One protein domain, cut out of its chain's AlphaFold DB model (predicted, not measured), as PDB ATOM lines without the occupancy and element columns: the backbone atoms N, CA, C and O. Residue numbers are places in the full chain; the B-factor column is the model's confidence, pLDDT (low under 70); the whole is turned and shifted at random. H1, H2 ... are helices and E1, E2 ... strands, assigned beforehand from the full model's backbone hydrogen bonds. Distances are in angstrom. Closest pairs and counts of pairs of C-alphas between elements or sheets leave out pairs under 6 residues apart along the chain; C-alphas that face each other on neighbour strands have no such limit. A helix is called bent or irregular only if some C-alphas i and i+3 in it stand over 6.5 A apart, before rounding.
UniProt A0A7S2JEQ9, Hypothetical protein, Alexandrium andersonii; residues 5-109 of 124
ATOM      1  N   GLY A   5     153.157 226.581 153.300       74.81
ATOM      2  CA  GLY A   5     153.281 227.571 154.368       74.81
ATOM      3  C   GLY A   5     151.961 228.305 154.579       74.81
ATOM      4  O   GLY A   5     151.247 228.570 153.615       74.81
ATOM      5  N   VAL A   6     151.641 228.646 155.825       80.56
ATOM      6  CA  VAL A   6     150.545 229.575 156.136       80.56
ATOM      7  C   VAL A   6     151.118 230.853 156.741       80.56
ATOM      8  O   VAL A   6     151.953 230.788 157.650       80.56
ATOM      9  N   VAL A   7     150.667 232.001 156.235       82.38
ATOM     10  CA  VAL A   7     151.007 233.339 156.742       82.38
ATOM     11  C   VAL A   7     149.752 234.051 157.262       82.38
ATOM     12  O   VAL A   7     148.663 233.778 156.762       82.38
ATOM     13  N   PRO A   8     149.857 234.943 158.261       78.44
ATOM     14  CA  PRO A   8     148.739 235.792 158.687       78.44
ATOM     15  C   PRO A   8     148.239 236.718 157.565       78.44
ATOM     16  O   PRO A   8     149.016 237.060 156.675       78.44
ATOM     17  N   GLU A   9     146.987 237.177 157.647       76.69
ATOM     18  CA  GLU A   9     146.500 238.284 156.806       76.69
ATOM     19  C   GLU A   9     147.383 239.529 156.942       76.69
ATOM     20  O   GLU A   9     147.872 239.843 158.034       76.69
ATOM     21  N   ASP A  10     147.590 240.223 155.819       74.00
ATOM     22  CA  ASP A  10     148.424 241.419 155.721       74.00
ATOM     23  C   ASP A  10     149.848 241.167 156.234       74.00
ATOM     24  O   ASP A  10     150.517 242.071 156.757       74.00
ATOM     25  N   PHE A  11     150.334 239.924 156.100       78.94
ATOM     26  CA  PHE A  11     151.714 239.596 156.419       78.94
ATOM     27  C   PHE A  11     152.628 240.593 155.711       78.94
ATOM     28  O   PHE A  11     152.453 240.879 154.531       78.94
ATOM     29  N   GLN A  12     153.571 241.171 156.458       79.12
ATOM     30  CA  GLN A  12     154.527 242.114 155.901       79.12
ATOM     31  C   GLN A  12     155.936 241.816 156.365       79.12
ATOM     32  O   GLN A  12     156.276 241.963 157.544       79.12
ATOM     33  N   ALA A  13     156.794 241.528 155.402       78.75
ATOM     34  CA  ALA A  13     158.187 241.205 155.631       78.75
ATOM     35  C   ALA A  13     159.085 241.866 154.583       78.75
ATOM     36  O   ALA A  13     158.625 242.362 153.554       78.75
ATOM     37  N   GLN A  14     160.375 241.957 154.888       78.38
ATOM     38  CA  GLN A  14     161.346 242.488 153.938       78.38
ATOM     39  C   GLN A  14     161.635 241.443 152.866       78.38
ATOM     40  O   GLN A  14     161.977 240.320 153.217       78.38
ATOM     41  N   ASP A  15     161.534 241.830 151.596       79.44
ATOM     42  CA  ASP A  15     161.930 240.973 150.475       79.44
ATOM     43  C   ASP A  15     163.405 241.147 150.168       79.44
ATOM     44  O   ASP A  15     163.846 242.278 149.910       79.44
ATOM     45  N   SER A  16     164.166 240.051 150.231       73.44
ATOM     46  CA  SER A  16     165.601 240.039 149.935       73.44
ATOM     47  C   SER A  16     166.362 241.134 150.699       73.44
ATOM     48  O   SER A  16     167.381 241.656 150.252       73.44
ATOM     49  N   GLY A  17     165.807 241.513 151.860       65.12
ATOM     50  CA  GLY A  17     166.341 242.506 152.769       65.12
ATOM     51  C   GLY A  17     166.634 243.856 152.120       65.12
ATOM     52  O   GLY A  17     167.511 244.610 152.544       65.12
ATOM     53  N   SER A  18     165.806 244.185 151.133       74.44
ATOM     54  CA  SER A  18     165.722 245.470 150.444       74.44
ATOM     55  C   SER A  18     165.456 246.667 151.368       74.44
ATOM     56  O   SER A  18     165.383 247.801 150.902       74.44
ATOM     57  N   GLY A  19     165.245 246.448 152.670       70.12
ATOM     58  CA  GLY A  19     164.785 247.468 153.611       70.12
ATOM     59  C   GLY A  19     163.295 247.802 153.460       70.12
ATOM     60  O   GLY A  19     162.693 248.332 154.394       70.12
ATOM     61  N   HIS A  20     162.680 247.439 152.332       77.50
ATOM     62  CA  HIS A  20     161.273 247.659 152.034       77.50
ATOM     63  C   HIS A  20     160.434 246.473 152.504       77.50
ATOM     64  O   HIS A  20     160.734 245.324 152.189       77.50
ATOM     65  N   ARG A  21     159.370 246.751 153.265       76.75
ATOM     66  CA  ARG A  21     158.376 245.734 153.627       76.75
ATOM     67  C   ARG A  21     157.399 245.563 152.466       76.75
ATOM     68  O   ARG A  21     156.876 246.550 151.955       76.75
ATOM     69  N   CYS A  22     157.166 244.322 152.071       80.81
ATOM     70  CA  CYS A  22     156.158 243.915 151.100       80.81
ATOM     71  C   CYS A  22     155.241 242.864 151.740       80.81
ATOM     72  O   CYS A  22     155.530 242.425 152.850       80.81
ATOM     73  N   GLY A  23     154.157 242.491 151.054       80.81
ATOM     74  CA  GLY A  23     153.196 241.496 151.535       80.81
ATOM     75  C   GLY A  23     153.835 240.116 151.723       80.81
ATOM     76  O   GLY A  23     154.303 239.761 152.800       80.81
ATOM     77  N   LEU A  24     153.929 239.353 150.633       81.25
ATOM     78  CA  LEU A  24     154.622 238.067 150.614       81.25
ATOM     79  C   LEU A  24     155.981 238.196 149.896       81.25
ATOM     80  O   LEU A  24     156.001 238.213 148.662       81.25
ATOM     81  N   PRO A  25     157.103 238.270 150.636       80.94
ATOM     82  CA  PRO A  25     158.449 238.254 150.074       80.94
ATOM     83  C   PRO A  25     158.712 237.126 149.075       80.94
ATOM     84  O   PRO A  25     158.176 236.021 149.210       80.94
ATOM     85  N   PHE A  26     159.558 237.392 148.078       79.00
ATOM     86  CA  PHE A  26     159.880 236.413 147.044       79.00
ATOM     87  C   PHE A  26     160.740 235.270 147.594       79.00
ATOM     88  O   PHE A  26     160.564 234.118 147.209       79.00
ATOM     89  N   ASP A  27     161.620 235.562 148.548       72.38
ATOM     90  CA  ASP A  27     162.408 234.555 149.267       72.38
ATOM     91  C   ASP A  27     161.527 233.510 149.989       72.38
ATOM     92  O   ASP A  27     161.790 232.313 149.885       72.38
ATOM     93  N   ILE A  28     160.423 233.913 150.622       73.81
ATOM     94  CA  ILE A  28     159.450 232.994 151.237       73.81
ATOM     95  C   ILE A  28     158.717 232.169 150.171       73.81
ATOM     96  O   ILE A  28     158.506 230.968 150.361       73.81
ATOM     97  N   GLN A  29     158.370 232.779 149.033       78.94
ATOM     98  CA  GLN A  29     157.763 232.066 147.898       78.94
ATOM     99  C   GLN A  29     158.704 231.021 147.289       78.94
ATOM    100  O   GLN A  29     158.236 230.022 146.760       78.94
ATOM    101  N   LEU A  30     160.020 231.225 147.367       74.81
ATOM    102  CA  LEU A  30     161.004 230.247 146.903       74.81
ATOM    103  C   LEU A  30     161.194 229.078 147.882       74.81
ATOM    104  O   LEU A  30     161.595 227.994 147.460       74.81
ATOM    105  N   LEU A  31     160.918 229.283 149.174       70.44
ATOM    106  CA  LEU A  31     161.035 228.247 150.208       70.44
ATOM    107  C   LEU A  31     159.827 227.303 150.248       70.44
ATOM    108  O   LEU A  31     159.966 226.140 150.636       70.44
ATOM    109  N   CYS A  32     158.646 227.789 149.864       70.94
ATOM    110  CA  CYS A  32     157.399 227.029 149.899       70.94
ATOM    111  C   CYS A  32     156.906 226.735 148.479       70.94
ATOM    112  O   CYS A  32     156.883 227.609 147.626       70.94
ATOM    113  N   GLU A  33     156.423 225.520 148.225       74.56
ATOM    114  CA  GLU A  33     155.779 225.200 146.943       74.56
ATOM    115  C   GLU A  33     154.396 225.872 146.834       74.56
ATOM    116  O   GLU A  33     153.905 226.128 145.736       74.56
ATOM    117  N   CYS A  34     153.767 226.187 147.975       78.25
ATOM    118  CA  CYS A  34     152.554 226.996 148.050       78.25
ATOM    119  C   CYS A  34     152.477 227.741 149.394       78.25
ATOM    120  O   CYS A  34     152.836 227.188 150.436       78.25
ATOM    121  N   VAL A  35     151.988 228.983 149.370       80.31
ATOM    122  CA  VAL A  35     151.741 229.802 150.565       80.31
ATOM    123  C   VAL A  35     150.269 230.208 150.597       80.31
ATOM    124  O   VAL A  35     149.750 230.720 149.607       80.31
ATOM    125  N   GLU A  36     149.600 229.971 151.724       81.94
ATOM    126  CA  GLU A  36     148.213 230.376 151.982       81.94
ATOM    127  C   GLU A  36     148.178 231.507 153.009       81.94
ATOM    128  O   GLU A  36     148.849 231.451 154.038       81.94
ATOM    129  N   GLU A  37     147.371 232.524 152.738       78.94
ATOM    130  CA  GLU A  37     147.090 233.591 153.690       78.94
ATOM    131  C   GLU A  37     145.895 233.191 154.563       78.94
ATOM    132  O   GLU A  37     144.826 232.828 154.065       78.94
ATOM    133  N   ALA A  38     146.089 233.214 155.878       77.38
ATOM    134  CA  ALA A  38     145.044 232.957 156.850       77.38
ATOM    135  C   ALA A  38     144.267 234.247 157.105       77.38
ATOM    136  O   ALA A  38     144.679 235.092 157.903       77.38
ATOM    137  N   LEU A  39     143.130 234.368 156.425       69.62
ATOM    138  CA  LEU A  39     142.179 235.448 156.645       69.62
ATOM    139  C   LEU A  39     141.531 235.280 158.031       69.62
ATOM    140  O   LEU A  39     140.937 234.228 158.292       69.62
ATOM    141  N   PRO A  40     141.638 236.263 158.939       64.38
ATOM    142  CA  PRO A  40     140.873 236.264 160.167       64.38
ATOM    143  C   PRO A  40     139.382 236.368 159.858       64.38
ATOM    144  O   PRO A  40     138.953 236.978 158.877       64.38
ATOM    145  N   GLU A  41     138.570 235.786 160.738       65.81
ATOM    146  CA  GLU A  41     137.133 236.028 160.716       65.81
ATOM    147  C   GLU A  41     136.885 237.547 160.749       65.81
ATOM    148  O   GLU A  41     137.512 238.242 161.560       65.81
ATOM    149  N   PRO A  42     135.974 238.084 159.914       54.34
ATOM    150  CA  PRO A  42     135.879 239.513 159.584       54.34
ATOM    151  C   PRO A  42     135.584 240.447 160.772       54.34
ATOM    152  O   PRO A  42     135.374 241.644 160.582       54.34
ATOM    153  N   HIS A  43     135.462 239.925 161.994       51.06
ATOM    154  CA  HIS A  43     135.091 240.650 163.212       51.06
ATOM    155  C   HIS A  43     136.122 240.488 164.342       51.06
ATOM    156  O   HIS A  43     135.905 240.990 165.445       51.06
ATOM    157  N   SER A  44     137.250 239.823 164.083       56.50
ATOM    158  CA  SER A  44     138.314 239.615 165.062       56.50
ATOM    159  C   SER A  44     139.371 240.719 164.958       56.50
ATOM    160  O   SER A  44     140.494 240.502 164.520       56.50
ATOM    161  N   GLY A  45     139.003 241.949 165.324       57.09
ATOM    162  CA  GLY A  45     139.927 243.096 165.371       57.09
ATOM    163  C   GLY A  45     140.930 243.048 166.533       57.09
ATOM    164  O   GLY A  45     141.561 244.058 166.845       57.09
ATOM    165  N   GLU A  46     141.042 241.904 167.212       66.25
ATOM    166  CA  GLU A  46     141.900 241.722 168.375       66.25
ATOM    167  C   GLU A  46     143.365 241.506 167.950       66.25
ATOM    168  O   GLU A  46     143.651 240.690 167.064       66.25
ATOM    169  N   PRO A  47     144.331 242.198 168.582       63.06
ATOM    170  CA  PRO A  47     145.750 241.987 168.325       63.06
ATOM    171  C   PRO A  47     146.152 240.520 168.548       63.06
ATOM    172  O   PRO A  47     146.176 240.040 169.678       63.06
ATOM    173  N   GLY A  48     146.518 239.816 167.472       68.00
ATOM    174  CA  GLY A  48     146.937 238.408 167.522       68.00
ATOM    175  C   GLY A  48     145.977 237.422 166.853       68.00
ATOM    176  O   GLY A  48     146.395 236.300 166.582       68.00
ATOM    177  N   ALA A  49     144.765 237.843 166.484       74.94
ATOM    178  CA  ALA A  49     143.782 236.988 165.820       74.94
ATOM    179  C   ALA A  49     144.286 236.373 164.502       74.94
ATOM    180  O   ALA A  49     144.159 235.172 164.281       74.94
ATOM    181  N   ALA A  50     144.929 237.171 163.644       75.00
ATOM    182  CA  ALA A  50     145.487 236.682 162.379       75.00
ATOM    183  C   ALA A  50     146.592 235.630 162.599       75.00
ATOM    184  O   ALA A  50     146.716 234.663 161.850       75.00
ATOM    185  N   ARG A  51     147.373 235.781 163.678       76.44
ATOM    186  CA  ARG A  51     148.404 234.817 164.077       76.44
ATOM    187  C   ARG A  51     147.786 233.519 164.593       76.44
ATOM    188  O   ARG A  51     148.277 232.444 164.262       76.44
ATOM    189  N   GLU A  52     146.736 233.609 165.405       80.19
ATOM    190  CA  GLU A  52     145.998 232.441 165.897       80.19
ATOM    191  C   GLU A  52     145.407 231.641 164.739       80.19
ATOM    192  O   GLU A  52     145.657 230.440 164.644       80.19
ATOM    193  N   MET A  53     144.750 232.323 163.801       80.19
ATOM    194  CA  MET A  53     144.183 231.713 162.599       80.19
ATOM    195  C   MET A  53     145.250 231.048 161.728       80.19
ATOM    196  O   MET A  53     145.056 229.921 161.277       80.19
ATOM    197  N   ALA A  54     146.409 231.687 161.534       81.00
ATOM    198  CA  ALA A  54     147.518 231.084 160.794       81.00
ATOM    199  C   ALA A  54     148.019 229.783 161.446       81.00
ATOM    200  O   ALA A  54     148.278 228.798 160.753       81.00
ATOM    201  N   ILE A  55     148.114 229.753 162.779       81.81
ATOM    202  CA  ILE A  55     148.549 228.573 163.537       81.81
ATOM    203  C   ILE A  55     147.496 227.461 163.481       81.81
ATOM    204  O   ILE A  55     147.847 226.306 163.241       81.81
ATOM    205  N   GLU A  56     146.218 227.783 163.675       84.75
ATOM    206  CA  GLU A  56     145.130 226.802 163.584       84.75
ATOM    207  C   GLU A  56     145.029 226.217 162.177       84.75
ATOM    208  O   GLU A  56     144.926 225.002 162.008       84.75
ATOM    209  N   ARG A  57     145.184 227.055 161.154       83.25
ATOM    210  CA  ARG A  57     145.173 226.613 159.766       83.25
ATOM    211  C   ARG A  57     146.366 225.723 159.423       83.25
ATOM    212  O   ARG A  57     146.206 224.719 158.725       83.25
ATOM    213  N   ALA A  58     147.550 226.052 159.937       83.56
ATOM    214  CA  ALA A  58     148.729 225.204 159.802       83.56
ATOM    215  C   ALA A  58     148.559 223.862 160.531       83.56
ATOM    216  O   ALA A  58     148.992 222.829 160.017       83.56
ATOM    217  N   TYR A  59     147.876 223.852 161.681       84.69
ATOM    218  CA  TYR A  59     147.523 222.631 162.403       84.69
ATOM    219  C   TYR A  59     146.566 221.743 161.596       84.69
ATOM    220  O   TYR A  59     146.849 220.558 161.411       84.69
ATOM    221  N   GLU A  60     145.480 222.303 161.052       84.44
ATOM    222  CA  GLU A  60     144.522 221.571 160.206       84.44
ATOM    223  C   GLU A  60     145.185 220.931 158.983       84.44
ATOM    224  O   GLU A  60     144.830 219.823 158.573       84.44
ATOM    225  N   LYS A  61     146.156 221.635 158.394       80.62
ATOM    226  CA  LYS A  61     146.883 221.206 157.192       80.62
ATOM    227  C   LYS A  61     148.150 220.413 157.491       80.62
ATOM    228  O   LYS A  61     148.768 219.901 156.559       80.62
ATOM    229  N   ASN A  62     148.523 220.289 158.766       80.44
ATOM    230  CA  ASN A  62     149.762 219.672 159.227       80.44
ATOM    231  C   ASN A  62     150.999 220.206 158.475       80.44
ATOM    232  O   ASN A  62     151.775 219.437 157.901       80.44
ATOM    233  N   CYS A  63     151.151 221.531 158.441       79.81
ATOM    234  CA  CYS A  63     152.199 222.217 157.689       79.81
ATOM    235  C   CYS A  63     152.960 223.254 158.533       79.81
ATOM    236  O   CYS A  63     152.705 223.408 159.730       79.81
ATOM    237  N   PHE A  64     153.929 223.941 157.919       79.25
ATOM    238  CA  PHE A  64     154.700 224.993 158.585       79.25
ATOM    239  C   PHE A  64     153.878 226.277 158.700       79.25
ATOM    240  O   PHE A  64     153.022 226.561 157.857       79.25
ATOM    241  N   TYR A  65     154.182 227.077 159.719       77.75
ATOM    242  CA  TYR A  65     153.659 228.433 159.844       77.75
ATOM    243  C   TYR A  65     154.822 229.422 159.947       77.75
ATOM    244  O   TYR A  65     155.857 229.134 160.561       77.75
ATOM    245  N   VAL A  66     154.649 230.592 159.337       74.69
ATOM    246  CA  VAL A  66     155.644 231.668 159.355       74.69
ATOM    247  C   VAL A  66     155.068 232.841 160.136       74.69
ATOM    248  O   VAL A  66     153.960 233.297 159.866       74.69
ATOM    249  N   ASP A  67     155.818 233.327 161.122       71.81
ATOM    250  CA  ASP A  67     155.426 234.458 161.959       71.81
ATOM    251  C   ASP A  67     156.641 235.362 162.201       71.81
ATOM    252  O   ASP A  67     157.695 234.908 162.643       71.81
ATOM    253  N   SER A  68     156.496 236.655 161.905       62.03
ATOM    254  CA  SER A  68     157.523 237.673 162.162       62.03
ATOM    255  C   SER A  68     157.425 238.281 163.568       62.03
ATOM    256  O   SER A  68     158.218 239.150 163.928       62.03
ATOM    257  N   GLY A  69     156.409 237.905 164.347       63.56
ATOM    258  CA  GLY A  69     156.122 238.453 165.665       63.56
ATOM    259  C   GLY A  69     156.954 237.834 166.791       63.56
ATOM    260  O   GLY A  69     157.325 236.662 166.780       63.56
ATOM    261  N   ASN A  70     157.170 238.607 167.857       56.38
ATOM    262  CA  ASN A  70     157.972 238.201 169.021       56.38
ATOM    263  C   ASN A  70     157.294 237.129 169.909       56.38
ATOM    264  O   ASN A  70     157.737 236.884 171.029       56.38
ATOM    265  N   GLY A  71     156.195 236.512 169.461       58.03
ATOM    266  CA  GLY A  71     155.484 235.448 170.174       58.03
ATOM    267  C   GLY A  71     154.958 235.810 171.570       58.03
ATOM    268  O   GLY A  71     154.633 234.902 172.329       58.03
ATOM    269  N   ALA A  72     154.900 237.098 171.922       54.94
ATOM    270  CA  ALA A  72     154.572 237.561 173.272       54.94
ATOM    271  C   ALA A  72     153.062 237.582 173.569       54.94
ATOM    272  O   ALA A  72     152.672 237.625 174.734       54.94
ATOM    273  N   ALA A  73     152.215 237.551 172.535       61.12
ATOM    274  CA  ALA A  73     150.770 237.505 172.713       61.12
ATOM    275  C   ALA A  73     150.316 236.083 173.106       61.12
ATOM    276  O   ALA A  73     150.722 235.114 172.443       61.12
ATOM    277  N   PRO A  74     149.500 235.939 174.170       62.00
ATOM    278  CA  PRO A  74     148.929 234.655 174.558       62.00
ATOM    279  C   PRO A  74     148.017 234.136 173.444       62.00
ATOM    280  O   PRO A  74     147.175 234.871 172.951       62.00
ATOM    281  N   LEU A  75     148.204 232.871 173.055       68.81
ATOM    282  CA  LEU A  75     147.418 232.223 172.004       68.81
ATOM    283  C   LEU A  75     146.133 231.613 172.576       68.81
ATOM    284  O   LEU A  75     146.169 230.649 173.358       68.81
ATOM    285  N   VAL A  76     144.997 232.120 172.120       69.38
ATOM    286  CA  VAL A  76     143.653 231.613 172.394       69.38
ATOM    287  C   VAL A  76     143.246 230.615 171.302       69.38
ATOM    288  O   VAL A  76     142.276 230.803 170.590       69.38
ATOM    289  N   CYS A  77     143.996 229.516 171.178       73.69
ATOM    290  CA  CYS A  77     143.670 228.414 170.263       73.69
ATOM    291  C   CYS A  77     143.074 227.192 170.985       73.69
ATOM    292  O   CYS A  77     143.172 227.058 172.220       73.69
ATOM    293  N   GLU A  78     142.481 226.277 170.208       80.19
ATOM    294  CA  GLU A  78     141.973 224.986 170.695       80.19
ATOM    295  C   GLU A  78     143.063 224.212 171.481       80.19
ATOM    296  O   GLU A  78     144.227 224.188 171.067       80.19
ATOM    297  N   PRO A  79     142.738 223.514 172.594       83.94
ATOM    298  CA  PRO A  79     143.733 222.798 173.402       83.94
ATOM    299  C   PRO A  79     144.629 221.820 172.627       83.94
ATOM    300  O   PRO A  79     145.799 221.661 172.972       83.94
ATOM    301  N   LYS A  80     144.105 221.173 171.576       82.94
ATOM    302  CA  LYS A  80     144.886 220.267 170.720       82.94
ATOM    303  C   LYS A  80     145.897 221.014 169.854       82.94
ATOM    304  O   LYS A  80     147.041 220.577 169.767       82.94
ATOM    305  N   CYS A  81     145.483 222.135 169.269       81.75
ATOM    306  CA  CYS A  81     146.349 223.025 168.505       81.75
ATOM    307  C   CYS A  81     147.456 223.594 169.404       81.75
ATOM    308  O   CYS A  81     148.633 223.516 169.061       81.75
ATOM    309  N   ARG A  82     147.105 224.031 170.623       82.56
ATOM    310  CA  ARG A  82     148.085 224.478 171.625       82.56
ATOM    311  C   ARG A  82     149.105 223.388 171.955       82.56
ATOM    312  O   ARG A  82     150.300 223.656 171.936       82.56
ATOM    313  N   PHE A  83     148.649 222.164 172.218       81.94
ATOM    314  CA  PHE A  83     149.538 221.041 172.524       81.94
ATOM    315  C   PHE A  83     150.450 220.673 171.343       81.94
ATOM    316  O   PHE A  83     151.637 220.407 171.535       81.94
ATOM    317  N   TRP A  84     149.914 220.671 170.118       84.50
ATOM    318  CA  TRP A  84     150.696 220.481 168.894       84.50
ATOM    319  C   TRP A  84     151.763 221.562 168.752       84.50
ATOM    320  O   TRP A  84     152.933 221.238 168.552       84.50
ATOM    321  N   LEU A  85     151.381 222.826 168.944       80.06
ATOM    322  CA  LEU A  85     152.297 223.948 168.868       80.06
ATOM    323  C   LEU A  85     153.381 223.833 169.934       80.06
ATOM    324  O   LEU A  85     154.545 223.896 169.588       80.06
ATOM    325  N   GLU A  86     153.052 223.613 171.205       81.06
ATOM    326  CA  GLU A  86     154.050 223.484 172.279       81.06
ATOM    327  C   GLU A  86     155.049 222.351 172.025       81.06
ATOM    328  O   GLU A  86     156.239 222.499 172.299       81.06
ATOM    329  N   ARG A  87     154.581 221.225 171.480       77.81
ATOM    330  CA  ARG A  87     155.409 220.038 171.246       77.81
ATOM    331  C   ARG A  87     156.269 220.140 169.990       77.81
ATOM    332  O   ARG A  87     157.352 219.560 169.950       77.81
ATOM    333  N   CYS A  88     155.774 220.828 168.969       72.31
ATOM    334  CA  CYS A  88     156.380 220.856 167.646       72.31
ATOM    335  C   CYS A  88     156.841 222.265 167.242       72.31
ATOM    336  O   CYS A  88     157.280 222.445 166.112       72.31
ATOM    337  N   ARG A  89     156.776 223.256 168.145       74.62
ATOM    338  CA  ARG A  89     157.085 224.669 167.872       74.62
ATOM    339  C   ARG A  89     158.404 224.829 167.147       74.62
ATOM    340  O   ARG A  89     158.459 225.510 166.135       74.62
ATOM    341  N   ASP A  90     159.444 224.194 167.669       65.94
ATOM    342  CA  ASP A  90     160.798 224.336 167.144       65.94
ATOM    343  C   ASP A  90     160.960 223.660 165.778       65.94
ATOM    344  O   ASP A  90     161.825 224.058 165.012       65.94
ATOM    345  N   LEU A  91     160.106 222.685 165.451       66.75
ATOM    346  CA  LEU A  91     160.102 221.994 164.161       66.75
ATOM    347  C   LEU A  91     159.212 222.685 163.122       66.75
ATOM    348  O   LEU A  91     159.432 222.511 161.934       66.75
ATOM    349  N   LEU A  92     158.180 223.414 163.550       69.31
ATOM    350  CA  LEU A  92     157.140 223.967 162.672       69.31
ATOM    351  C   LEU A  92     157.281 225.465 162.428       69.31
ATOM    352  O   LEU A  92     156.724 225.988 161.463       69.31
ATOM    353  N   HIS A  93     157.977 226.155 163.328       70.75
ATOM    354  CA  HIS A  93     158.170 227.588 163.258       70.75
ATOM    355  C   HIS A  93     159.432 227.905 162.466       70.75
ATOM    356  O   HIS A  93     160.549 227.810 162.979       70.75
ATOM    357  N   VAL A  94     159.246 228.344 161.227       69.12
ATOM    358  CA  VAL A  94     160.352 228.796 160.385       69.12
ATOM    359  C   VAL A  94     160.727 230.214 160.807       69.12
ATOM    360  O   VAL A  94     160.033 231.180 160.490       69.12
ATOM    361  N   ARG A  95     161.829 230.345 161.554       68.12
ATOM    362  CA  ARG A  95     162.433 231.647 161.860       68.12
ATOM    363  C   ARG A  95     163.438 231.984 160.774       68.12
ATOM    364  O   ARG A  95     164.314 231.176 160.481       68.12
ATOM    365  N   TYR A  96     163.367 233.192 160.241       66.94
ATOM    366  CA  TYR A  96     164.350 233.687 159.287       66.94
ATOM    367  C   TYR A  96     165.025 234.945 159.828       66.94
ATOM    368  O   TYR A  96     164.448 235.702 160.613       66.94
ATOM    369  N   PHE A  97     166.272 235.149 159.421       67.69
ATOM    370  CA  PHE A  97     167.019 236.372 159.661       67.69
ATOM    371  C   PHE A  97     167.685 236.819 158.370       67.69
ATOM    372  O   PHE A  97     168.223 236.010 157.616       67.69
ATOM    373  N   TYR A  98     167.648 238.125 158.142       63.88
ATOM    374  CA  TYR A  98     168.380 238.753 157.060       63.88
ATOM    375  C   TYR A  98     169.601 239.478 157.614       63.88
ATOM    376  O   TYR A  98     169.466 240.400 158.425       63.88
ATOM    377  N   ASP A  99     170.782 239.090 157.139       69.44
ATOM    378  CA  ASP A  99     172.009 239.828 157.407       69.44
ATOM    379  C   ASP A  99     172.166 240.947 156.373       69.44
ATOM    380  O   ASP A  99     172.589 240.723 155.236       69.44
ATOM    381  N   SER A 100     171.864 242.177 156.786       66.44
ATOM    382  CA  SER A 100     172.005 243.367 155.940       66.44
ATOM    383  C   SER A 100     173.445 243.709 155.568       66.44
ATOM    384  O   SER A 100     173.661 244.465 154.622       66.44
ATOM    385  N   THR A 101     174.430 243.147 156.267       71.69
ATOM    386  CA  THR A 101     175.854 243.317 155.956       71.69
ATOM    387  C   THR A 101     176.273 242.417 154.800       71.69
ATOM    388  O   THR A 101     177.133 242.792 154.004       71.69
ATOM    389  N   LEU A 102     175.687 241.221 154.720       73.88
ATOM    390  CA  LEU A 102     176.056 240.194 153.745       73.88
ATOM    391  C   LEU A 102     175.078 240.083 152.576       73.88
ATOM    392  O   LEU A 102     175.436 239.512 151.547       73.88
ATOM    393  N   GLY A 103     173.872 240.636 152.705       67.62
ATOM    394  CA  GLY A 103     172.837 240.521 151.684       67.62
ATOM    395  C   GLY A 103     172.241 239.117 151.592       67.62
ATOM    396  O   GLY A 103     171.781 238.719 150.525       67.62
ATOM    397  N   THR A 104     172.290 238.341 152.678       64.62
ATOM    398  CA  THR A 104     171.903 236.924 152.692       64.62
ATOM    399  C   THR A 104     170.768 236.648 153.669       64.62
ATOM    400  O   THR A 104     170.726 237.215 154.764       64.62
ATOM    401  N   PHE A 105     169.869 235.739 153.279       61.03
ATOM    402  CA  PHE A 105     168.846 235.159 154.149       61.03
ATOM    403  C   PHE A 105     169.343 233.855 154.740       61.03
ATOM    404  O   PHE A 105     169.755 232.964 153.999       61.03
ATOM    405  N   ASP A 106     169.227 233.738 156.057       66.31
ATOM    406  CA  ASP A 106     169.422 232.485 156.765       66.31
ATOM    407  C   ASP A 106     168.105 232.069 157.422       66.31
ATOM    408  O   ASP A 106     167.430 232.850 158.100       66.31
ATOM    409  N   VAL A 107     167.741 230.806 157.216       62.75
ATOM    410  CA  VAL A 107     166.649 230.155 157.934       62.75
ATOM    411  C   VAL A 107     167.260 229.447 159.135       62.75
ATOM    412  O   VAL A 107     168.185 228.648 158.987       62.75
ATOM    413  N   PHE A 108     166.756 229.726 160.334       64.31
ATOM    414  CA  PHE A 108     167.116 228.943 161.508       64.31
ATOM    415  C   PHE A 108     166.331 227.640 161.457       64.31
ATOM    416  O   PHE A 108     165.211 227.565 161.960       64.31
ATOM    417  N   ASP A 109     166.914 226.629 160.817       52.75
ATOM    418  CA  ASP A 109     166.354 225.287 160.863       52.75
ATOM    419  C   ASP A 109     166.415 224.779 162.312       52.75
ATOM    420  O   ASP A 109     167.410 224.957 163.028       52.75
TER     421      ASP A 109
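AT A GLANCE: This is residues 5 to 109 of the 124 residues of the protein "Hypothetical protein" of Alexandrium andersonii (UniProt A0A7S2JEQ9). A small sheet of two parallel strands, E1 and E2, has helix H2 packed on it, and H3 crosses H2 near residues 55 to 59. The hairpin of E3 and E4 lies toward one end of the longest axis, and the loop at His 43 toward the other. The printed part has 105 residues in the order E1, H1, E2, H2, H3, E3, E4; its class is mixed, helices and strands, with 52 residues in named elements, under half. It is compact, with a radius of gyration of the C-alphas of 13.9 A and spans of 42 by 30 by 27 A.

IN THESE COORDINATES: E1, residues 5 to 8, begins with C-alpha 5 at (153.281, 227.571, 154.368). H1 holds residues 26 to 31 and E2 residues 34 to 38. H2, residues 49 to 61, is 18.3 A long. H3, residues 79 to 92, is 17.2 A long and irregular: C-alphas 87 and 90 are 8.0 A apart. E3, residues 95 to 99, is 13.4 A long; E4, residues 104 to 108, ends with C-alpha 108 at (167.116, 228.943, 161.508).

HOW THE PARTS SIT: E1 and E2 are parallel neighbours at 27 degrees, with N 7 and O 36 2.9 A apart, within hydrogen-bond range. E1, H1 and E2 form a strand-helix-strand unit, two parallel neighbour strands with a helix between, its crossover right-handed. The closest C-alphas of E1 and H2 are those of Pro 8 and Ala 50, 5.0 A. H2 touches H3 with residues 55 to 59 alone, about perpendicular at 83 degrees; Tyr 59 and Cys 81 have the closest C-alphas, 6.2 A. E3 and E4 are an antiparallel hairpin at 153 degrees, with N 97 and O 106 2.9 A apart, within hydrogen-bond range. H2 and E3 are apart. Every O i to N i+4 pair is within hydrogen-bond range in H1 and H2, and 8 of 10 in H3.

THE WHOLE: The two C-alphas farthest apart, of His 43 and Leu 102, are 42.0 A apart. The printed part has no cut. The links E1 to H1 and H2 to H3 are long. Mean pLDDT of the printed part is 73.0; 37 residues are under 70, among them 39 to 48 and 68 to 76.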